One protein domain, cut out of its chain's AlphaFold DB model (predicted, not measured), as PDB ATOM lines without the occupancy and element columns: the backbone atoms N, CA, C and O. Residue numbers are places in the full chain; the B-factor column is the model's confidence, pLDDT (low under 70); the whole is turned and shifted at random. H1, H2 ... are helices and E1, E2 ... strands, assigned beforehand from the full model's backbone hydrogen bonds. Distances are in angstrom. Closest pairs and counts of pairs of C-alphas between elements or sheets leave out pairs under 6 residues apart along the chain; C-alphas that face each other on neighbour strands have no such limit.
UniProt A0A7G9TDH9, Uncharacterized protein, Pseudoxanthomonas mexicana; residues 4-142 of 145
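This is residues 4 to 142 of the 145 residues of an uncharacterized protein of Pseudoxanthomonas mexicana (UniProt A0A7G9TDH9). A twisted wall of seven antiparallel strands has two helices, H4 and H5, side by side over one face, while the opposite face is largely bare, with little H3 beside the strands there. H1 sits beyond the E2 edge, near H4. The printed part has 139 residues with six named helices and seven named strands, along the chain H1 H2 E1 H3 E2 H4 E3 E4 E5 E6 H5 H6 E7. The sheet runs E2 E1 E3 E4 E5 E6 E7, and the class is mixed. The whole is compact, with a radius of gyration of the C-alphas of 14.0 A, and rounded, spanning 37 by 35 by 26 A.

H1, residues 4 to 11, is close to but not clearly touching H4, residues 53 to 61; their closest C-alphas, Ala 11 and Gln 58, are 7.2 A apart. H2, residues 25 to 30, only grazes the sheet, with residues 28 to 30. E1, residues 33 to 37, is antiparallel to E3, residues 70 to 77, with N 35 and O 73 2.8 A apart, within hydrogen-bond range. H3, residues 38 to 41, is over none of the strands, its height over the sheet 4.2 A, only just above the sheet's level. E2, residues 46 to 48, is an edge strand antiparallel to E1, with N 36 and O 46 at 2.8 A. E2, H4 and E3 form a split strand-helix-strand unit, two strands running the same way with E1 between them, its crossover right-handed. E3, E4, residues 80 to 87, E5, residues 93 to 100, and E6, residues 105 to 109, form a meander, each the antiparallel neighbour of the one before; N 72 and O 84, N 83 and O 97, and N 107 and O 98 each stand at 2.8 A. H5, residues 116 to 127, touches H4 on the same face; the closest C-alphas, Arg 57 and Glu 120, are 5.9 A apart. H6, residues 132 to 135, touches residues 122 to 126 of H5. E7, residues 139 to 141, is the other edge strand, antiparallel to E6, with N 140 and O 108 at 2.9 A. Every O i to N i+4 pair is within range in H1, H4 and H5, and 1 of 2 in H2; H3 and H6 are too short for one.

H1 begins at C-alpha 4 (-58.645, -31.174, 29.463). E3, E4 and E5 measure 22.1, 23.5 and 23.3 A, and H5 16.9 A. E7 ends at C-alpha 141 (-30.666, -11.265, 25.649).

The C-alphas farthest apart, Ala 6 and Thr 103, are 38.7 A apart. The printed part has no cut. The link from H1 to H2 is long; pLDDT is under 70 for residues 4 to 26.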
ATOM      1  N   PHE A   4     -59.626 -31.852  30.292       58.06
ATOM      2  CA  PHE A   4     -58.645 -31.174  29.463       58.06
ATOM      3  C   PHE A   4     -58.380 -31.909  28.141       58.06
ATOM      4  O   PHE A   4     -58.510 -31.331  27.066       58.06
ATOM      5  N   GLU A   5     -58.116 -33.215  28.210       54.53
ATOM      6  CA  GLU A   5     -57.926 -34.075  27.035       54.53
ATOM      7  C   GLU A   5     -59.162 -34.039  26.118       54.53
ATOM      8  O   GLU A   5     -59.044 -33.964  24.896       54.53
ATOM      9  N   ALA A   6     -60.365 -34.020  26.703       62.34
ATOM     10  CA  ALA A   6     -61.611 -33.897  25.953       62.34
ATOM     11  C   ALA A   6     -61.780 -32.510  25.308       62.34
ATOM     12  O   ALA A   6     -62.196 -32.440  24.156       62.34
ATOM     13  N   LEU A   7     -61.441 -31.420  26.006       64.88
ATOM     14  CA  LEU A   7     -61.506 -30.053  25.473       64.88
ATOM     15  C   LEU A   7     -60.504 -29.837  24.342       64.88
ATOM     16  O   LEU A   7     -60.859 -29.243  23.328       64.88
ATOM     17  N   ILE A   8     -59.289 -30.367  24.477       61.81
ATOM     18  CA  ILE A   8     -58.289 -30.322  23.413       61.81
ATOM     19  C   ILE A   8     -58.712 -31.165  22.211       61.81
ATOM     20  O   ILE A   8     -58.608 -30.696  21.083       61.81
ATOM     21  N   ARG A   9     -59.228 -32.381  22.415       63.22
ATOM     22  CA  ARG A   9     -59.735 -33.211  21.308       63.22
ATOM     23  C   ARG A   9     -60.960 -32.597  20.636       63.22
ATOM     24  O   ARG A   9     -61.134 -32.755  19.434       63.22
ATOM     25  N   LEU A  10     -61.800 -31.884  21.386       64.69
ATOM     26  CA  LEU A  10     -62.909 -31.112  20.823       64.69
ATOM     27  C   LEU A  10     -62.395 -29.908  20.023       64.69
ATOM     28  O   LEU A  10     -62.975 -29.540  19.006       64.69
ATOM     29  N   ALA A  11     -61.315 -29.295  20.505       60.12
ATOM     30  CA  ALA A  11     -60.681 -28.148  19.889       60.12
ATOM     31  C   ALA A  11     -59.912 -28.500  18.605       60.12
ATOM     32  O   ALA A  11     -59.950 -27.723  17.653       60.12
ATOM     33  N   PHE A  12     -59.265 -29.667  18.572       62.53
ATOM     34  CA  PHE A  12     -58.368 -30.118  17.507       62.53
ATOM     35  C   PHE A  12     -58.632 -31.590  17.124       62.53
ATOM     36  O   PHE A  12     -57.765 -32.446  17.308       62.53
ATOM     37  N   PRO A  13     -59.820 -31.922  16.585       55.69
ATOM     38  CA  PRO A  13     -60.249 -33.311  16.392       55.69
ATOM     39  C   PRO A  13     -59.374 -34.133  15.430       55.69
ATOM     40  O   PRO A  13     -59.309 -35.351  15.579       55.69
ATOM     41  N   ASP A  14     -58.669 -33.485  14.493       48.84
ATOM     42  CA  ASP A  14     -57.852 -34.151  13.466       48.84
ATOM     43  C   ASP A  14     -56.328 -34.088  13.723       48.84
ATOM     44  O   ASP A  14     -55.555 -34.751  13.022       48.84
ATOM     45  N   GLU A  15     -55.870 -33.336  14.736       51.25
ATOM     46  CA  GLU A  15     -54.439 -33.051  14.953       51.25
ATOM     47  C   GLU A  15     -53.869 -33.534  16.295       51.25
ATOM     48  O   GLU A  15     -52.649 -33.533  16.461       51.25
ATOM     49  N   THR A  16     -54.688 -34.059  17.217       49.66
ATOM     50  CA  THR A  16     -54.212 -34.663  18.477       49.66
ATOM     51  C   THR A  16     -53.538 -36.013  18.229       49.66
ATOM     52  O   THR A  16     -54.080 -37.081  18.526       49.66
ATOM     53  N   ARG A  17     -52.343 -36.000  17.643       50.06
ATOM     54  CA  ARG A  17     -51.424 -37.130  17.753       50.06
ATOM     55  C   ARG A  17     -50.629 -36.937  19.044       50.06
ATOM     56  O   ARG A  17     -50.038 -35.866  19.189       50.06
ATOM     57  N   PRO A  18     -50.559 -37.947  19.929       50.72
ATOM     58  CA  PRO A  18     -49.593 -37.935  21.016       50.72
ATOM     59  C   PRO A  18     -48.216 -37.650  20.413       50.72
ATOM     60  O   PRO A  18     -47.848 -38.261  19.398       50.72
ATOM     61  N   LEU A  19     -47.465 -36.711  20.986       51.03
ATOM     62  CA  LEU A  19     -46.046 -36.581  20.674       51.03
ATOM     63  C   LEU A  19     -45.398 -37.928  21.021       51.03
ATOM     64  O   LEU A  19     -45.281 -38.291  22.188       51.03
ATOM     65  N   ALA A  20     -45.092 -38.728  19.993       43.25
ATOM     66  CA  ALA A  20     -44.443 -40.024  20.154       43.25
ATOM     67  C   ALA A  20     -43.174 -39.860  21.005       43.25
ATOM     68  O   ALA A  20     -42.529 -38.816  20.937       43.25
ATOM     69  N   SER A  21     -42.836 -40.892  21.783       42.34
ATOM     70  CA  SER A  21     -41.876 -40.924  22.903       42.34
ATOM     71  C   SER A  21     -40.413 -40.531  22.618       42.34
ATOM     72  O   SER A  21     -39.545 -40.828  23.433       42.34
ATOM     73  N   ASP A  22     -40.125 -39.857  21.507       42.06
ATOM     74  CA  ASP A  22     -38.809 -39.356  21.106       42.06
ATOM     75  C   ASP A  22     -38.706 -37.824  21.290       42.06
ATOM     76  O   ASP A  22     -38.097 -37.115  20.483       42.06
ATOM     77  N   CYS A  23     -39.296 -37.293  22.368       48.06
ATOM     78  CA  CYS A  23     -39.145 -35.897  22.798       48.06
ATOM     79  C   CYS A  23     -37.724 -35.630  23.319       48.06
ATOM     80  O   CYS A  23     -37.500 -35.416  24.507       48.06
ATOM     81  N   SER A  24     -36.736 -35.626  22.426       61.06
ATOM     82  CA  SER A  24     -35.555 -34.800  22.671       61.06
ATOM     83  C   SER A  24     -35.965 -33.337  22.503       61.06
ATOM     84  O   SER A  24     -36.698 -33.021  21.564       61.06
ATOM     85  N   ASP A  25     -35.476 -32.437  23.364       64.75
ATOM     86  CA  ASP A  25     -35.735 -30.991  23.248       64.75
ATOM     87  C   ASP A  25     -35.530 -30.503  21.811       64.75
ATOM     88  O   ASP A  25     -36.321 -29.737  21.276       64.75
ATOM     89  N   VAL A  26     -34.499 -31.018  21.139       66.94
ATOM     90  CA  VAL A  26     -34.153 -30.677  19.756       66.94
ATOM     91  C   VAL A  26     -35.301 -30.946  18.778       66.94
ATOM     92  O   VAL A  26     -35.507 -30.139  17.875       66.94
ATOM     93  N   ALA A  27     -36.064 -32.029  18.945       79.38
ATOM     94  CA  ALA A  27     -37.138 -32.391  18.021       79.38
ATOM     95  C   ALA A  27     -38.314 -31.399  18.061       79.38
ATOM     96  O   ALA A  27     -38.894 -31.103  17.014       79.38
ATOM     97  N   ILE A  28     -38.623 -30.841  19.239       85.75
ATOM     98  CA  ILE A  28     -39.704 -29.860  19.422       85.75
ATOM     99  C   ILE A  28     -39.417 -28.613  18.584       85.75
ATOM    100  O   ILE A  28     -40.209 -28.247  17.718       85.75
ATOM    101  N   TYR A  29     -38.233 -28.019  18.760       90.00
ATOM    102  CA  TYR A  29     -37.868 -26.767  18.090       90.00
ATOM    103  C   TYR A  29     -37.642 -26.908  16.580       90.00
ATOM    104  O   TYR A  29     -37.494 -25.900  15.901       90.00
ATOM    105  N   GLN A  30     -37.605 -28.123  16.027       91.19
ATOM    106  CA  GLN A  30     -37.493 -28.347  14.579       91.19
ATOM    107  C   GLN A  30     -38.852 -28.501  13.888       91.19
ATOM    108  O   GLN A  30     -38.939 -28.383  12.664       91.19
ATOM    109  N   ARG A  31     -39.920 -28.763  14.647       92.94
ATOM    110  CA  ARG A  31     -41.242 -29.041  14.092       92.94
ATOM    111  C   ARG A  31     -42.123 -27.799  14.166       92.94
ATOM    112  O   ARG A  31     -42.574 -27.428  15.245       92.94
ATOM    113  N   ILE A  32     -42.395 -27.210  13.002       94.69
ATOM    114  CA  ILE A  32     -43.315 -26.075  12.842       94.69
ATOM    115  C   ILE A  32     -44.694 -26.446  13.403       94.69
ATOM    116  O   ILE A  32     -45.196 -27.539  13.126       94.69
ATOM    117  N   GLY A  33     -45.286 -25.552  14.190       95.19
ATOM    118  CA  GLY A  33     -46.584 -25.756  14.830       95.19
ATOM    119  C   GLY A  33     -46.631 -25.225  16.259       95.19
ATOM    120  O   GLY A  33     -45.735 -24.506  16.707       95.19
ATOM    121  N   ILE A  34     -47.690 -25.588  16.970       95.94
ATOM    122  CA  ILE A  34     -47.944 -25.229  18.363       95.94
ATOM    123  C   ILE A  34     -47.775 -26.489  19.207       95.94
ATOM    124  O   ILE A  34     -48.455 -27.490  18.987       95.94
ATOM    125  N   HIS A  35     -46.879 -26.432  20.180       94.44
ATOM    126  CA  HIS A  35     -46.636 -27.502  21.140       94.44
ATOM    127  C   HIS A  35     -47.158 -27.051  22.498       94.44
ATOM    128  O   HIS A  35     -46.783 -25.982  22.980       94.44
ATOM    129  N   ILE A  36     -48.040 -27.841  23.095       93.44
ATOM    130  CA  ILE A  36     -48.771 -27.501  24.314       93.44
ATOM    131  C   ILE A  36     -48.414 -28.530  25.380       93.44
ATOM    132  O   ILE A  36     -48.696 -29.716  25.214       93.44
ATOM    133  N   PHE A  37     -47.829 -28.056  26.473       91.75
ATOM    134  CA  PHE A  37     -47.391 -28.827  27.632       91.75
ATOM    135  C   PHE A  37     -48.241 -28.406  28.840       91.75
ATOM    136  O   PHE A  37     -47.942 -27.411  29.515       91.75
ATOM    137  N   PRO A  38     -49.346 -29.113  29.111       87.69
ATOM    138  CA  PRO A  38     -50.215 -28.814  30.237       87.69
ATOM    139  C   PRO A  38     -49.562 -29.297  31.533       87.69
ATOM    140  O   PRO A  38     -48.902 -30.336  31.524       87.69
ATOM    141  N   TYR A  39     -49.719 -28.547  32.631       89.81
ATOM    142  CA  TYR A  39     -49.099 -28.876  33.923       89.81
ATOM    143  C   TYR A  39     -47.606 -29.210  33.776       89.81
ATOM    144  O   TYR A  39     -47.106 -30.177  34.334       89.81
ATOM    145  N   PHE A  40     -46.912 -28.447  32.927       84.12
ATOM    146  CA  PHE A  40     -45.499 -28.629  32.610       84.12
ATOM    147  C   PHE A  40     -45.127 -30.059  32.149       84.12
ATOM    148  O   PHE A  40     -44.040 -30.557  32.435       84.12
ATOM    149  N   GLY A  41     -46.032 -30.720  31.419       79.94
ATOM    150  CA  GLY A  41     -45.830 -32.066  30.872       79.94
ATOM    151  C   GLY A  41     -46.298 -33.205  31.783       79.94
ATOM    152  O   GLY A  41     -46.075 -34.367  31.447       79.94
ATOM    153  N   GLU A  42     -46.952 -32.906  32.911       82.19
ATOM    154  CA  GLU A  42     -47.602 -33.931  33.745       82.19
ATOM    155  C   GLU A  42     -48.829 -34.560  33.059       82.19
ATOM    156  O   GLU A  42     -49.200 -35.695  33.367       82.19
ATOM    157  N   GLU A  43     -49.436 -33.851  32.104       81.81
ATOM    158  CA  GLU A  43     -50.502 -34.368  31.242       81.81
ATOM    159  C   GLU A  43     -50.027 -34.598  29.797       81.81
ATOM    160  O   GLU A  43     -48.918 -34.227  29.402       81.81
ATOM    161  N   GLU A  44     -50.884 -35.234  28.985       80.31
ATOM    162  CA  GLU A  44     -50.594 -35.520  27.580       80.31
ATOM    163  C   GLU A  44     -50.225 -34.236  26.825       80.31
ATOM    164  O   GLU A  44     -50.998 -33.279  26.749       80.31
ATOM    165  N   THR A  45     -49.018 -34.225  26.256       85.25
ATOM    166  CA  THR A  45     -48.544 -33.118  25.429       85.25
ATOM    167  C   THR A  45     -49.227 -33.157  24.074       85.25
ATOM    168  O   THR A  45     -49.325 -34.206  23.431       85.25
ATOM    169  N   VAL A  46     -49.658 -31.991  23.614       86.50
ATOM    170  CA  VAL A  46     -50.463 -31.851  22.405       86.50
ATOM    171  C   VAL A  46     -49.685 -31.058  21.373       86.50
ATOM    172  O   VAL A  46     -49.011 -30.080  21.689       86.50
ATOM    173  N   TYR A  47     -49.796 -31.485  20.121       87.62
ATOM    174  CA  TYR A  47     -49.223 -30.795  18.980       87.62
ATOM    175  C   TYR A  47     -50.326 -30.397  18.003       87.62
ATOM    176  O   TYR A  47     -51.174 -31.216  17.661       87.62
ATOM    177  N   VAL A  48     -50.265 -29.157  17.529       89.56
ATOM    178  CA  VAL A  48     -51.131 -28.607  16.484       89.56
ATOM    179  C   VAL A  48     -50.223 -28.161  15.341       89.56
ATOM    180  O   VAL A  48     -49.324 -27.341  15.537       89.56
ATOM    181  N   ALA A  49     -50.400 -28.733  14.155       88.75
ATOM    182  CA  ALA A  49     -49.627 -28.382  12.966       88.75
ATOM    183  C   ALA A  49     -50.029 -27.011  12.415       88.75
ATOM    184  O   ALA A  49     -49.203 -26.305  11.831       88.75
ATOM    185  N   GLU A  50     -51.294 -26.636  12.595       89.31
ATOM    186  CA  GLU A  50     -51.835 -25.384  12.094       89.31
ATOM    187  C   GLU A  50     -51.299 -24.160  12.867       89.31
ATOM    188  O   GLU A  50     -51.466 -24.025  14.078       89.31
ATOM    189  N   LEU A  51     -50.696 -23.215  12.136       92.50
ATOM    190  CA  LEU A  51     -50.256 -21.913  12.651       92.50
ATOM    191  C   LEU A  51     -51.185 -20.792  12.189       92.50
ATOM    192  O   LEU A  51     -50.793 -19.903  11.431       92.50
ATOM    193  N   THR A  52     -52.431 -20.832  12.649       95.12
ATOM    194  CA  THR A  52     -53.383 -19.744  12.425       95.12
ATOM    195  C   THR A  52     -53.669 -18.959  13.692       95.12
ATOM    196  O   THR A  52     -53.519 -19.421  14.823       95.12
ATOM    197  N   ASP A  53     -54.149 -17.740  13.477       95.69
ATOM    198  CA  ASP A  53     -54.690 -16.850  14.496       95.69
ATOM    199  C   ASP A  53     -55.726 -17.545  15.406       95.69
ATOM    200  O   ASP A  53     -55.802 -17.260  16.603       95.69
ATOM    201  N   GLY A  54     -56.549 -18.429  14.835       94.88
ATOM    202  CA  GLY A  54     -57.538 -19.222  15.566       94.88
ATOM    203  C   GLY A  54     -56.884 -20.299  16.427       94.88
ATOM    204  O   GLY A  54     -57.123 -20.329  17.635       94.88
ATOM    205  N   ALA A  55     -56.005 -21.109  15.828       92.88
ATOM    206  CA  ALA A  55     -55.302 -22.191  16.511       92.88
ATOM    207  C   ALA A  55     -54.480 -21.690  17.713       92.88
ATOM    208  O   ALA A  55     -54.569 -22.262  18.798       92.88
ATOM    209  N   VAL A  56     -53.759 -20.569  17.572       95.94
ATOM    210  CA  VAL A  56     -52.985 -19.966  18.675       95.94
ATOM    211  C   VAL A  56     -53.882 -19.527  19.830       95.94
ATOM    212  O   VAL A  56     -53.614 -19.867  20.983       95.94
ATOM    213  N   ARG A  57     -54.970 -18.797  19.545       96.56
ATOM    214  CA  ARG A  57     -55.907 -18.361  20.596       96.56
ATOM    215  C   ARG A  57     -56.527 -19.555  21.305       96.56
ATOM    216  O   ARG A  57     -56.650 -19.553  22.524       96.56
ATOM    217  N   GLN A  58     -56.911 -20.572  20.546       93.69
ATOM    218  CA  GLN A  58     -57.526 -21.775  21.080       93.69
ATOM    219  C   GLN A  58     -56.554 -22.575  21.952       93.69
ATOM    220  O   GLN A  58     -56.931 -22.962  23.054       93.69
ATOM    221  N   ALA A  59     -55.303 -22.744  21.517       92.50
ATOM    222  CA  ALA A  59     -54.254 -23.392  22.298       92.50
ATOM    223  C   ALA A  59     -54.062 -22.704  23.658       92.50
ATOM    224  O   ALA A  59     -54.124 -23.362  24.696       92.50
ATOM    225  N   ILE A  60     -53.927 -21.375  23.666       95.56
ATOM    226  CA  ILE A  60     -53.749 -20.602  24.902       95.56
ATOM    227  C   ILE A  60     -54.995 -20.690  25.791       95.56
ATOM    228  O   ILE A  60     -54.871 -20.964  26.980       95.56
ATOM    229  N   ARG A  61     -56.199 -20.490  25.243       94.94
ATOM    230  CA  ARG A  61     -57.452 -20.488  26.025       94.94
ATOM    231  C   ARG A  61     -57.889 -21.859  26.524       94.94
ATOM    232  O   ARG A  61     -58.741 -21.925  27.402       94.94
ATOM    233  N   SER A  62     -57.360 -22.938  25.952       90.56
ATOM    234  CA  SER A  62     -57.679 -24.300  26.392       90.56
ATOM    235  C   SER A  62     -57.054 -24.669  27.742       90.56
ATOM    236  O   SER A  62     -57.469 -25.653  28.349       90.56
ATOM    237  N   LEU A  63     -56.076 -23.888  28.211       92.06
ATOM    238  CA  LEU A  63     -55.329 -24.122  29.445       92.06
ATOM    239  C   LEU A  63     -55.919 -23.322  30.614       92.06
ATOM    240  O   LEU A  63     -56.296 -22.159  30.454       92.06
ATOM    241  N   ASP A  64     -55.934 -23.922  31.804       92.31
ATOM    242  CA  ASP A  64     -56.367 -23.266  33.043       92.31
ATOM    243  C   ASP A  64     -55.198 -22.538  33.724       92.31
ATOM    244  O   ASP A  64     -54.651 -22.973  34.739       92.31
ATOM    245  N   TRP A  65     -54.809 -21.398  33.153       93.75
ATOM    246  CA  TRP A  65     -53.701 -20.582  33.656       93.75
ATOM    247  C   TRP A  65     -53.872 -20.110  35.105       93.75
ATOM    248  O   TRP A  65     -52.872 -19.780  35.742       93.75
ATOM    249  N   GLU A  66     -55.100 -20.063  35.628       92.25
ATOM    250  CA  GLU A  66     -55.377 -19.645  37.006       92.25
ATOM    251  C   GLU A  66     -55.085 -20.749  38.029       92.25
ATOM    252  O   GLU A  66     -54.857 -20.443  39.199       92.25
ATOM    253  N   GLN A  67     -55.067 -22.017  37.609       87.75
ATOM    254  CA  GLN A  67     -54.881 -23.160  38.514       87.75
ATOM    255  C   GLN A  67     -53.700 -24.061  38.141       87.75
ATOM    256  O   GLN A  67     -53.299 -24.899  38.949       87.75
ATOM    257  N   GLY A  68     -53.121 -23.899  36.951       88.50
ATOM    258  CA  GLY A  68     -52.021 -24.721  36.463       88.50
ATOM    259  C   GLY A  68     -50.799 -23.924  36.016       88.50
ATOM    260  O   GLY A  68     -50.849 -22.716  35.772       88.50
ATOM    261  N   PHE A  69     -49.674 -24.636  35.931       93.12
ATOM    262  CA  PHE A  69     -48.432 -24.150  35.338       93.12
ATOM    263  C   PHE A  69     -48.275 -24.793  33.963       93.12
ATOM    264  O   PHE A  69     -48.082 -26.001  33.860       93.12
ATOM    265  N   HIS A  70     -48.375 -24.012  32.898       95.00
ATOM    266  CA  HIS A  70     -48.414 -24.535  31.534       95.00
ATOM    267  C   HIS A  70     -47.257 -23.989  30.707       95.00
ATOM    268  O   HIS A  70     -46.641 -22.985  31.058       95.00
ATOM    269  N   GLN A  71     -46.968 -24.642  29.588       95.56
ATOM    270  CA  GLN A  71     -46.029 -24.150  28.594       95.56
ATOM    271  C   GLN A  71     -46.629 -24.334  27.201       95.56
ATOM    272  O   GLN A  71     -47.195 -25.374  26.873       95.56
ATOM    273  N   VAL A  72     -46.510 -23.299  26.378       96.50
ATOM    274  CA  VAL A  72     -46.896 -23.303  24.970       96.50
ATOM    275  C   VAL A  72     -45.711 -22.801  24.165       96.50
ATOM    276  O   VAL A  72     -45.253 -21.677  24.373       96.50
ATOM    277  N   ILE A  73     -45.222 -23.626  23.245       97.06
ATOM    278  CA  ILE A  73     -44.122 -23.297  22.340       97.06
ATOM    279  C   ILE A  73     -44.688 -23.222  20.930       97.06
ATOM    280  O   ILE A  73     -45.136 -24.220  20.370       97.06
ATOM    281  N   VAL A  74     -44.649 -22.034  20.340       97.62
ATOM    282  CA  VAL A  74     -44.988 -21.829  18.935       97.62
ATOM    283  C   VAL A  74     -43.692 -21.833  18.141       97.62
ATOM    284  O   VAL A  74     -42.824 -20.993  18.361       97.62
ATOM    285  N   VAL A  75     -43.550 -22.774  17.215       97.12
ATOM    286  CA  VAL A  75     -42.403 -22.883  16.307       97.12
ATOM    287  C   VAL A  75     -42.851 -22.396  14.941       97.12
ATOM    288  O   VAL A  75     -43.654 -23.058  14.287       97.12
ATOM    289  N   ARG A  76     -42.347 -21.239  14.505       95.62
ATOM    290  CA  ARG A  76     -42.709 -20.651  13.203       95.62
ATOM    291  C   ARG A  76     -41.868 -21.231  12.071       95.62
ATOM    292  O   ARG A  76     -42.371 -21.471  10.980       95.62
ATOM    293  N   GLU A  77     -40.590 -21.458  12.348       95.06
ATOM    294  CA  GLU A  77     -39.599 -22.020  11.431       95.06
ATOM    295  C   GLU A  77     -38.710 -22.988  12.226       95.06
ATOM    296  O   GLU A  77     -38.576 -22.814  13.440       95.06
ATOM    297  N   PRO A  78     -38.081 -23.996  11.598       94.56
ATOM    298  CA  PRO A  78     -37.184 -24.896  12.310       94.56
ATOM    299  C   PRO A  78     -36.060 -24.113  13.007       94.56
ATOM    300  O   PRO A  78     -35.248 -23.446  12.370       94.56
ATOM    301  N   GLY A  79     -36.030 -24.185  14.335       93.69
ATOM    302  CA  GLY A  79     -35.100 -23.464  15.197       93.69
ATOM    303  C   GLY A  79     -35.544 -22.063  15.628       93.69
ATOM    304  O   GLY A  79     -34.820 -21.466  16.418       93.69
ATOM    305  N   VAL A  80     -36.690 -21.550  15.170       96.12
ATOM    306  CA  VAL A  80     -37.217 -20.223  15.540       96.12
ATOM    307  C   VAL A  80     -38.566 -20.370  16.238       96.12
ATOM    308  O   VAL A  80     -39.567 -20.766  15.628       96.12
ATOM    309  N   SER A  81     -38.609 -20.016  17.520       97.38
ATOM    310  CA  SER A  81     -39.773 -20.244  18.374       97.38
ATOM    311  C   SER A  81     -40.040 -19.125  19.373       97.38
ATOM    312  O   SER A  81     -39.130 -18.423  19.813       97.38
ATOM    313  N   MET A  82     -41.299 -19.035  19.788       97.81
ATOM    314  CA  MET A  82     -41.768 -18.215  20.894       97.81
ATOM    315  C   MET A  82     -42.444 -19.119  21.921       97.81
ATOM    316  O   MET A  82     -43.443 -19.785  21.642       97.81
ATOM    317  N   GLU A  83     -41.904 -19.125  23.124       96.94
ATOM    318  CA  GLU A  83     -42.454 -19.808  24.278       96.94
ATOM    319  C   GLU A  83     -43.218 -18.819  25.152       96.94
ATOM    320  O   GLU A  83     -42.726 -17.735  25.461       96.94
ATOM    321  N   THR A  84     -44.398 -19.238  25.591       96.62
ATOM    322  CA  THR A  84     -45.142 -18.657  26.707       96.62
ATOM    323  C   THR A  84     -45.339 -19.736  27.759       96.62
ATOM    324  O   THR A  84     -45.919 -20.777  27.451       96.62
ATOM    325  N   SER A  85     -44.889 -19.507  28.986       95.75
ATOM    326  CA  SER A  85     -44.994 -20.494  30.064       95.75
ATOM    327  C   SER A  85     -45.290 -19.853  31.413       95.75
ATOM    328  O   SER A  85     -45.125 -18.646  31.573       95.75
ATOM    329  N   GLY A  86     -45.743 -20.649  32.378       95.19
ATOM    330  CA  GLY A  86     -46.022 -20.201  33.735       95.19
ATOM    331  C   GLY A  86     -47.478 -20.350  34.152       95.19
ATOM    332  O   GLY A  86     -48.200 -21.218  33.665       95.19
ATOM    333  N   SER A  87     -47.886 -19.500  35.090       94.88
ATOM    334  CA  SER A  87     -49.218 -19.493  35.699       94.88
ATOM    335  C   SER A  87     -49.615 -18.072  36.101       94.88
ATOM    336  O   SER A  87     -48.747 -17.265  36.439       94.88
ATOM    337  N   LEU A  88     -50.920 -17.792  36.112       93.94
ATOM    338  CA  LEU A  88     -51.521 -16.565  36.645       93.94
ATOM    339  C   LEU A  88     -51.687 -16.589  38.174       93.94
ATOM    340  O   LEU A  88     -52.193 -15.628  38.755       93.94
ATOM    341  N   LEU A  89     -51.256 -17.660  38.848       90.38
ATOM    342  CA  LEU A  89     -51.235 -17.710  40.306       90.38
ATOM    343  C   LEU A  89     -50.342 -16.593  40.892       90.38
ATOM    344  O   LEU A  89     -49.216 -16.407  40.421       90.38
ATOM    345  N   PRO A  90     -50.770 -15.901  41.970       81.62
ATOM    346  CA  PRO A  90     -50.064 -14.730  42.513       81.62
ATOM    347  C   PRO A  90     -48.613 -14.965  42.953       81.62
ATOM    348  O   PRO A  90     -47.828 -14.026  43.037       81.62
ATOM    349  N   ASN A  91     -48.263 -16.205  43.296       82.38
ATOM    350  CA  ASN A  91     -46.936 -16.618  43.756       82.38
ATOM    351  C   ASN A  91     -46.065 -17.225  42.642       82.38
ATOM    352  O   ASN A  91     -44.935 -17.630  42.920       82.38
ATOM    353  N   HIS A  92     -46.591 -17.335  41.424       83.12
ATOM    354  CA  HIS A  92     -45.866 -17.786  40.241       83.12
ATOM    355  C   HIS A  92     -45.563 -16.576  39.346       83.12
ATOM    356  O   HIS A  92     -44.935 -15.614  39.785       83.12
ATOM    357  N   GLY A  93     -45.969 -16.641  38.085       89.31
ATOM    358  CA  GLY A  93     -45.699 -15.646  37.065       89.31
ATOM    359  C   GLY A  93     -45.714 -16.303  35.695       89.31
ATOM    360  O   GLY A  93     -45.430 -17.497  35.556       89.31
ATOM    361  N   LEU A  94     -46.051 -15.514  34.684       95.06
ATOM    362  CA  LEU A  94     -45.896 -15.904  33.291       95.06
ATOM    363  C   LEU A  94     -44.506 -15.502  32.797       95.06
ATOM    364  O   LEU A  94     -43.837 -14.643  33.368       95.06
ATOM    365  N   SER A  95     -44.062 -16.110  31.711       95.06
ATOM    366  CA  SER A  95     -42.812 -15.770  31.050       95.06
ATOM    367  C   SER A  95     -42.963 -15.884  29.542       95.06
ATOM    368  O   SER A  95     -43.827 -16.608  29.043       95.06
ATOM    369  N   VAL A  96     -42.123 -15.139  28.825       97.19
ATOM    370  CA  VAL A  96     -42.026 -15.228  27.370       97.19
ATOM    371  C   VAL A  96     -40.570 -15.310  26.970       97.19
ATOM    372  O   VAL A  96     -39.770 -14.451  27.357       97.19
ATOM    373  N   ILE A  97     -40.248 -16.311  26.159       96.69
ATOM    374  CA  ILE A  97     -38.913 -16.522  25.610       96.69
ATOM    375  C   ILE A  97     -39.021 -16.634  24.095       96.69
ATOM    376  O   ILE A  97     -39.757 -17.457  23.571       96.69
ATOM    377  N   HIS A  98     -38.251 -15.822  23.384       96.50
ATOM    378  CA  HIS A  98     -37.993 -16.009  21.967       96.50
ATOM    379  C   HIS A  98     -36.638 -16.699  21.801       96.50
ATOM    380  O   HIS A  98     -35.623 -16.230  22.325       96.50
ATOM    381  N   GLU A  99     -36.599 -17.775  21.026       95.38
ATOM    382  CA  GLU A  99     -35.372 -18.488  20.689       95.38
ATOM    383  C   GLU A  99     -35.200 -18.540  19.170       95.38
ATOM    384  O   GLU A  99     -36.103 -18.942  18.443       95.38
ATOM    385  N   ASP A 100     -34.018 -18.147  18.705       94.81
ATOM    386  CA  ASP A 100     -33.539 -18.382  17.349       94.81
ATOM    387  C   ASP A 100     -32.225 -19.165  17.428       94.81
ATOM    388  O   ASP A 100     -31.157 -18.646  17.762       94.81
ATOM    389  N   ARG A 101     -32.317 -20.455  17.122       91.81
ATOM    390  CA  ARG A 101     -31.205 -21.407  17.155       91.81
ATOM    391  C   ARG A 101     -30.277 -21.274  15.954       91.81
ATOM    392  O   ARG A 101     -29.152 -21.759  16.021       91.81
ATOM    393  N   THR A 102     -30.704 -20.606  14.882       90.69
ATOM    394  CA  THR A 102     -29.852 -20.352  13.708       90.69
ATOM    395  C   THR A 102     -28.803 -19.285  14.011       90.69
ATOM    396  O   THR A 102     -27.670 -19.371  13.538       90.69
ATOM    397  N   THR A 103     -29.155 -18.322  14.867       91.56
ATOM    398  CA  THR A 103     -28.263 -17.257  15.344       91.56
ATOM    399  C   THR A 103     -27.791 -17.461  16.786       91.56
ATOM    400  O   THR A 103     -26.997 -16.669  17.295       91.56
ATOM    401  N   ASN A 104     -28.245 -18.537  17.440       90.50
ATOM    402  CA  ASN A 104     -28.019 -18.827  18.857       90.50
ATOM    403  C   ASN A 104     -28.456 -17.671  19.782       90.50
ATOM    404  O   ASN A 104     -27.812 -17.374  20.793       90.50
ATOM    405  N   ALA A 105     -29.542 -16.990  19.412       92.12
ATOM    406  CA  ALA A 105     -30.119 -15.891  20.163       92.12
ATOM    407  C   ALA A 105     -31.268 -16.390  21.046       92.12
ATOM    408  O   ALA A 105     -32.264 -16.920  20.562       92.12
ATOM    409  N   THR A 106     -31.162 -16.159  22.352       95.44
ATOM    410  CA  THR A 106     -32.259 -16.366  23.304       95.44
ATOM    411  C   THR A 106     -32.601 -15.035  23.948       95.44
ATOM    412  O   THR A 106     -31.737 -14.367  24.525       95.44
ATOM    413  N   LEU A 107     -33.860 -14.638  23.833       95.88
ATOM    414  CA  LEU A 107     -34.378 -13.363  24.297       95.88
ATOM    415  C   LEU A 107     -35.538 -13.624  25.252       95.88
ATOM    416  O   LEU A 107     -36.391 -14.450  24.959       95.88
ATOM    417  N   MET A 108     -35.600 -12.902  26.361       96.19
ATOM    418  CA  MET A 108     -36.711 -12.985  27.311       96.19
ATOM    419  C   MET A 108     -37.392 -11.635  27.439       96.19
ATOM    420  O   MET A 108     -36.725 -10.596  27.382       96.19
ATOM    421  N   ALA A 109     -38.716 -11.649  27.583       95.56
ATOM    422  CA  ALA A 109     -39.475 -10.430  27.809       95.56
ATOM    423  C   ALA A 109     -39.046  -9.775  29.131       95.56
ATOM    424  O   ALA A 109     -38.865 -10.452  30.144       95.56
ATOM    425  N   ARG A 110     -38.859  -8.450  29.117       93.81
ATOM    426  CA  ARG A 110     -38.557  -7.662  30.325       93.81
ATOM    427  C   ARG A 110     -39.746  -7.620  31.271       93.81
ATOM    428  O   ARG A 110     -39.580  -7.814  32.470       93.81
ATOM    429  N   GLU A 111     -40.918  -7.358  30.709       92.31
ATOM    430  CA  GLU A 111     -42.184  -7.322  31.426       92.31
ATOM    431  C   GLU A 111     -42.949  -8.601  31.124       92.31
ATOM    432  O   GLU A 111     -43.222  -8.922  29.958       92.31
ATOM    433  N   VAL A 112     -43.279  -9.336  32.180       89.56
ATOM    434  CA  VAL A 112     -44.040 -10.574  32.062       89.56
ATOM    435  C   VAL A 112     -45.485 -10.272  31.661       89.56
ATOM    436  O   VAL A 112     -46.014  -9.218  32.016       89.56
ATOM    437  N   PRO A 113     -46.135 -11.150  30.886       93.00
ATOM    438  CA  PRO A 113     -47.574 -11.079  30.699       93.00
ATOM    439  C   PRO A 113     -48.301 -11.248  32.034       93.00
ATOM    440  O   PRO A 113     -47.861 -12.012  32.889       93.00
ATOM    441  N   GLU A 114     -49.434 -10.579  32.186       94.25
ATOM    442  CA  GLU A 114     -50.281 -10.671  33.384       94.25
ATOM    443  C   GLU A 114     -51.680 -11.200  33.057       94.25
ATOM    444  O   GLU A 114     -52.488 -11.443  33.948       94.25
ATOM    445  N   THR A 115     -51.992 -11.378  31.769       95.62
ATOM    446  CA  THR A 115     -53.323 -11.785  31.318       95.62
ATOM    447  C   THR A 115     -53.267 -12.720  30.108       95.62
ATOM    448  O   THR A 115     -52.324 -12.700  29.315       95.62
ATOM    449  N   ILE A 116     -54.322 -13.517  29.919       96.06
ATOM    450  CA  ILE A 116     -54.488 -14.371  28.729       96.06
ATOM    451  C   ILE A 116     -54.441 -13.555  27.416       96.06
ATOM    452  O   ILE A 116     -53.711 -13.954  26.507       96.06
ATOM    453  N   PRO A 117     -55.124 -12.397  27.283       97.31
ATOM    454  CA  PRO A 117     -55.000 -11.550  26.094       97.31
ATOM    455  C   PRO A 117     -53.567 -11.111  25.770       97.31
ATOM    456  O   PRO A 117     -53.222 -10.971  24.598       97.31
ATOM    457  N   GLU A 118     -52.718 -10.907  26.776       97.00
ATOM    458  CA  GLU A 118     -51.314 -10.554  26.560       97.00
ATOM    459  C   GLU A 118     -50.476 -11.734  26.051       97.00
ATOM    460  O   GLU A 118     -49.612 -11.531  25.193       97.00
ATOM    461  N   LEU A 119     -50.758 -12.954  26.527       96.44
ATOM    462  CA  LEU A 119     -50.181 -14.191  25.985       96.44
ATOM    463  C   LEU A 119     -50.573 -14.382  24.515       96.44
ATOM    464  O   LEU A 119     -49.729 -14.678  23.669       96.44
ATOM    465  N   GLU A 120     -51.849 -14.161  24.192       97.50
ATOM    466  CA  GLU A 120     -52.336 -14.208  22.813       97.50
ATOM    467  C   GLU A 120     -51.641 -13.159  21.949       97.50
ATOM    468  O   GLU A 120     -51.132 -13.483  20.879       97.50
ATOM    469  N   ALA A 121     -51.581 -11.906  22.404       97.44
ATOM    470  CA  ALA A 121     -51.033 -10.805  21.623       97.44
ATOM    471  C   ALA A 121     -49.585 -11.061  21.179       97.44
ATOM    472  O   ALA A 121     -49.254 -10.815  20.015       97.44
ATOM    473  N   ILE A 122     -48.734 -11.584  22.070       97.44
ATOM    474  CA  ILE A 122     -47.327 -11.836  21.740       97.44
ATOM    475  C   ILE A 122     -47.158 -13.018  20.776       97.44
ATOM    476  O   ILE A 122     -46.406 -12.904  19.805       97.44
ATOM    477  N   GLN A 123     -47.904 -14.109  20.972       97.56
ATOM    478  CA  GLN A 123     -47.847 -15.279  20.090       97.56
ATOM    479  C   GLN A 123     -48.438 -14.975  18.705       97.56
ATOM    480  O   GLN A 123     -47.880 -15.358  17.677       97.56
ATOM    481  N   LEU A 124     -49.519 -14.196  18.648       97.75
ATOM    482  CA  LEU A 124     -50.111 -13.736  17.392       97.75
ATOM    483  C   LEU A 124     -49.180 -12.785  16.631       97.75
ATOM    484  O   LEU A 124     -49.095 -12.840  15.405       97.75
ATOM    485  N   ALA A 125     -48.463 -11.907  17.333       97.19
ATOM    486  CA  ALA A 125     -47.456 -11.061  16.703       97.19
ATOM    487  C   ALA A 125     -46.257 -11.873  16.190       97.19
ATOM    488  O   ALA A 125     -45.686 -11.527  15.158       97.19
ATOM    489  N   PHE A 126     -45.901 -12.969  16.864       97.50
ATOM    490  CA  PHE A 126     -44.822 -13.856  16.439       97.50
ATOM    491  C   PHE A 126     -45.113 -14.573  15.118       97.50
ATOM    492  O   PHE A 126     -44.276 -14.552  14.205       97.50
ATOM    493  N   ILE A 127     -46.304 -15.174  14.991       96.62
ATOM    494  CA  ILE A 127     -46.678 -15.955  13.799       96.62
ATOM    495  C   ILE A 127     -46.851 -15.093  12.542       96.62
ATOM    496  O   ILE A 127     -46.739 -15.607  11.434       96.62
ATOM    497  N   LYS A 128     -47.041 -13.774  12.690       94.06
ATOM    498  CA  LYS A 128     -47.066 -12.821  11.563       94.06
ATOM    499  C   LYS A 128     -45.718 -12.675  10.851       94.06
ATOM    500  O   LYS A 128     -45.677 -12.115   9.759       94.06
ATOM    501  N   GLY A 129     -44.634 -13.178  11.440       89.31
ATOM    502  CA  GLY A 129     -43.307 -13.132  10.838       89.31
ATOM    503  C   GLY A 129     -42.491 -11.898  11.229       89.31
ATOM    504  O   GLY A 129     -42.993 -10.933  11.811       89.31
ATOM    505  N   GLY A 130     -41.197 -11.947  10.905       88.31
ATOM    506  CA  GLY A 130     -40.248 -10.875  11.204       88.31
ATOM    507  C   GLY A 130     -40.148 -10.561  12.701       88.31
ATOM    508  O   GLY A 130     -40.188 -11.463  13.542       88.31
ATOM    509  N   ASP A 131     -40.032  -9.268  13.005       90.62
ATOM    510  CA  ASP A 131     -39.829  -8.715  14.350       90.62
ATOM    511  C   ASP A 131     -41.092  -8.061  14.944       90.62
ATOM    512  O   ASP A 131     -41.004  -7.309  15.911       90.62
ATOM    513  N   ALA A 132     -42.286  -8.323  14.398       91.94
ATOM    514  CA  ALA A 132     -43.530  -7.684  14.859       91.94
ATOM    515  C   ALA A 132     -43.819  -7.924  16.355       91.94
ATOM    516  O   ALA A 132     -44.382  -7.077  17.041       91.94
ATOM    517  N   TRP A 133     -43.384  -9.056  16.897       93.94
ATOM    518  CA  TRP A 133     -43.480  -9.365  18.323       93.94
ATOM    519  C   TRP A 133     -42.666  -8.403  19.210       93.94
ATOM    520  O   TRP A 133     -43.052  -8.154  20.352       93.94
ATOM    521  N   ARG A 134     -41.602  -7.780  18.684       93.19
ATOM    522  CA  ARG A 134     -40.800  -6.779  19.413       93.19
ATOM    523  C   ARG A 134     -41.537  -5.465  19.648       93.19
ATOM    524  O   ARG A 134     -41.138  -4.713  20.527       93.19
ATOM    525  N   SER A 135     -42.586  -5.161  18.880       91.56
ATOM    526  CA  SER A 135     -43.422  -3.985  19.152       91.56
ATOM    527  C   SER A 135     -44.485  -4.246  20.218       91.56
ATOM    528  O   SER A 135     -45.138  -3.306  20.654       91.56
ATOM    529  N   VAL A 136     -44.698  -5.509  20.605       93.94
ATOM    530  CA  VAL A 136     -45.660  -5.876  21.653       93.94
ATOM    531  C   VAL A 136     -45.015  -5.759  23.030       93.94
ATOM    532  O   VAL A 136     -45.670  -5.301  23.960       93.94
ATOM    533  N   ARG A 137     -43.745  -6.167  23.168       92.81
ATOM    534  CA  ARG A 137     -42.990  -6.118  24.430       92.81
ATOM    535  C   ARG A 137     -41.506  -5.895  24.197       92.81
ATOM    536  O   ARG A 137     -40.966  -6.267  23.157       92.81
ATOM    537  N   GLU A 138     -40.834  -5.366  25.214       94.81
ATOM    538  CA  GLU A 138     -39.378  -5.282  25.242       94.81
ATOM    539  C   GLU A 138     -38.737  -6.611  25.645       94.81
ATOM    540  O   GLU A 138     -39.212  -7.305  26.544       94.81
ATOM    541  N   PHE A 139     -37.599  -6.925  25.027       95.62
ATOM    542  CA  PHE A 139     -36.845  -8.145  25.289       95.62
ATOM    543  C   PHE A 139     -35.378  -7.845  25.575       95.62
ATOM    544  O   PHE A 139     -34.812  -6.862  25.090       95.62
ATOM    545  N   TYR A 140     -34.738  -8.731  26.330       94.56
ATOM    546  CA  TYR A 140     -33.306  -8.692  26.590       94.56
ATOM    547  C   TYR A 140     -32.672 -10.053  26.317       94.56
ATOM    548  O   TYR A 140     -33.314 -11.092  26.441       94.56
ATOM    549  N   ALA A 141     -31.399 -10.040  25.924       94.56
ATOM    550  CA  ALA A 141     -30.666 -11.265  25.649       94.56
ATOM    551  C   ALA A 141     -30.290 -11.995  26.937       94.56
ATOM    552  O   ALA A 141     -29.714 -11.401  27.854       94.56
ATOM    553  N   ILE A 142     -30.554 -13.299  26.967       89.00
ATOM    554  CA  ILE A 142     -30.069 -14.190  28.015       89.00
ATOM    555  C   ILE A 142     -28.758 -14.802  27.533       89.00
ATOM    556  O   ILE A 142     -28.694 -15.439  26.484       89.00
TER     557      ILE A 142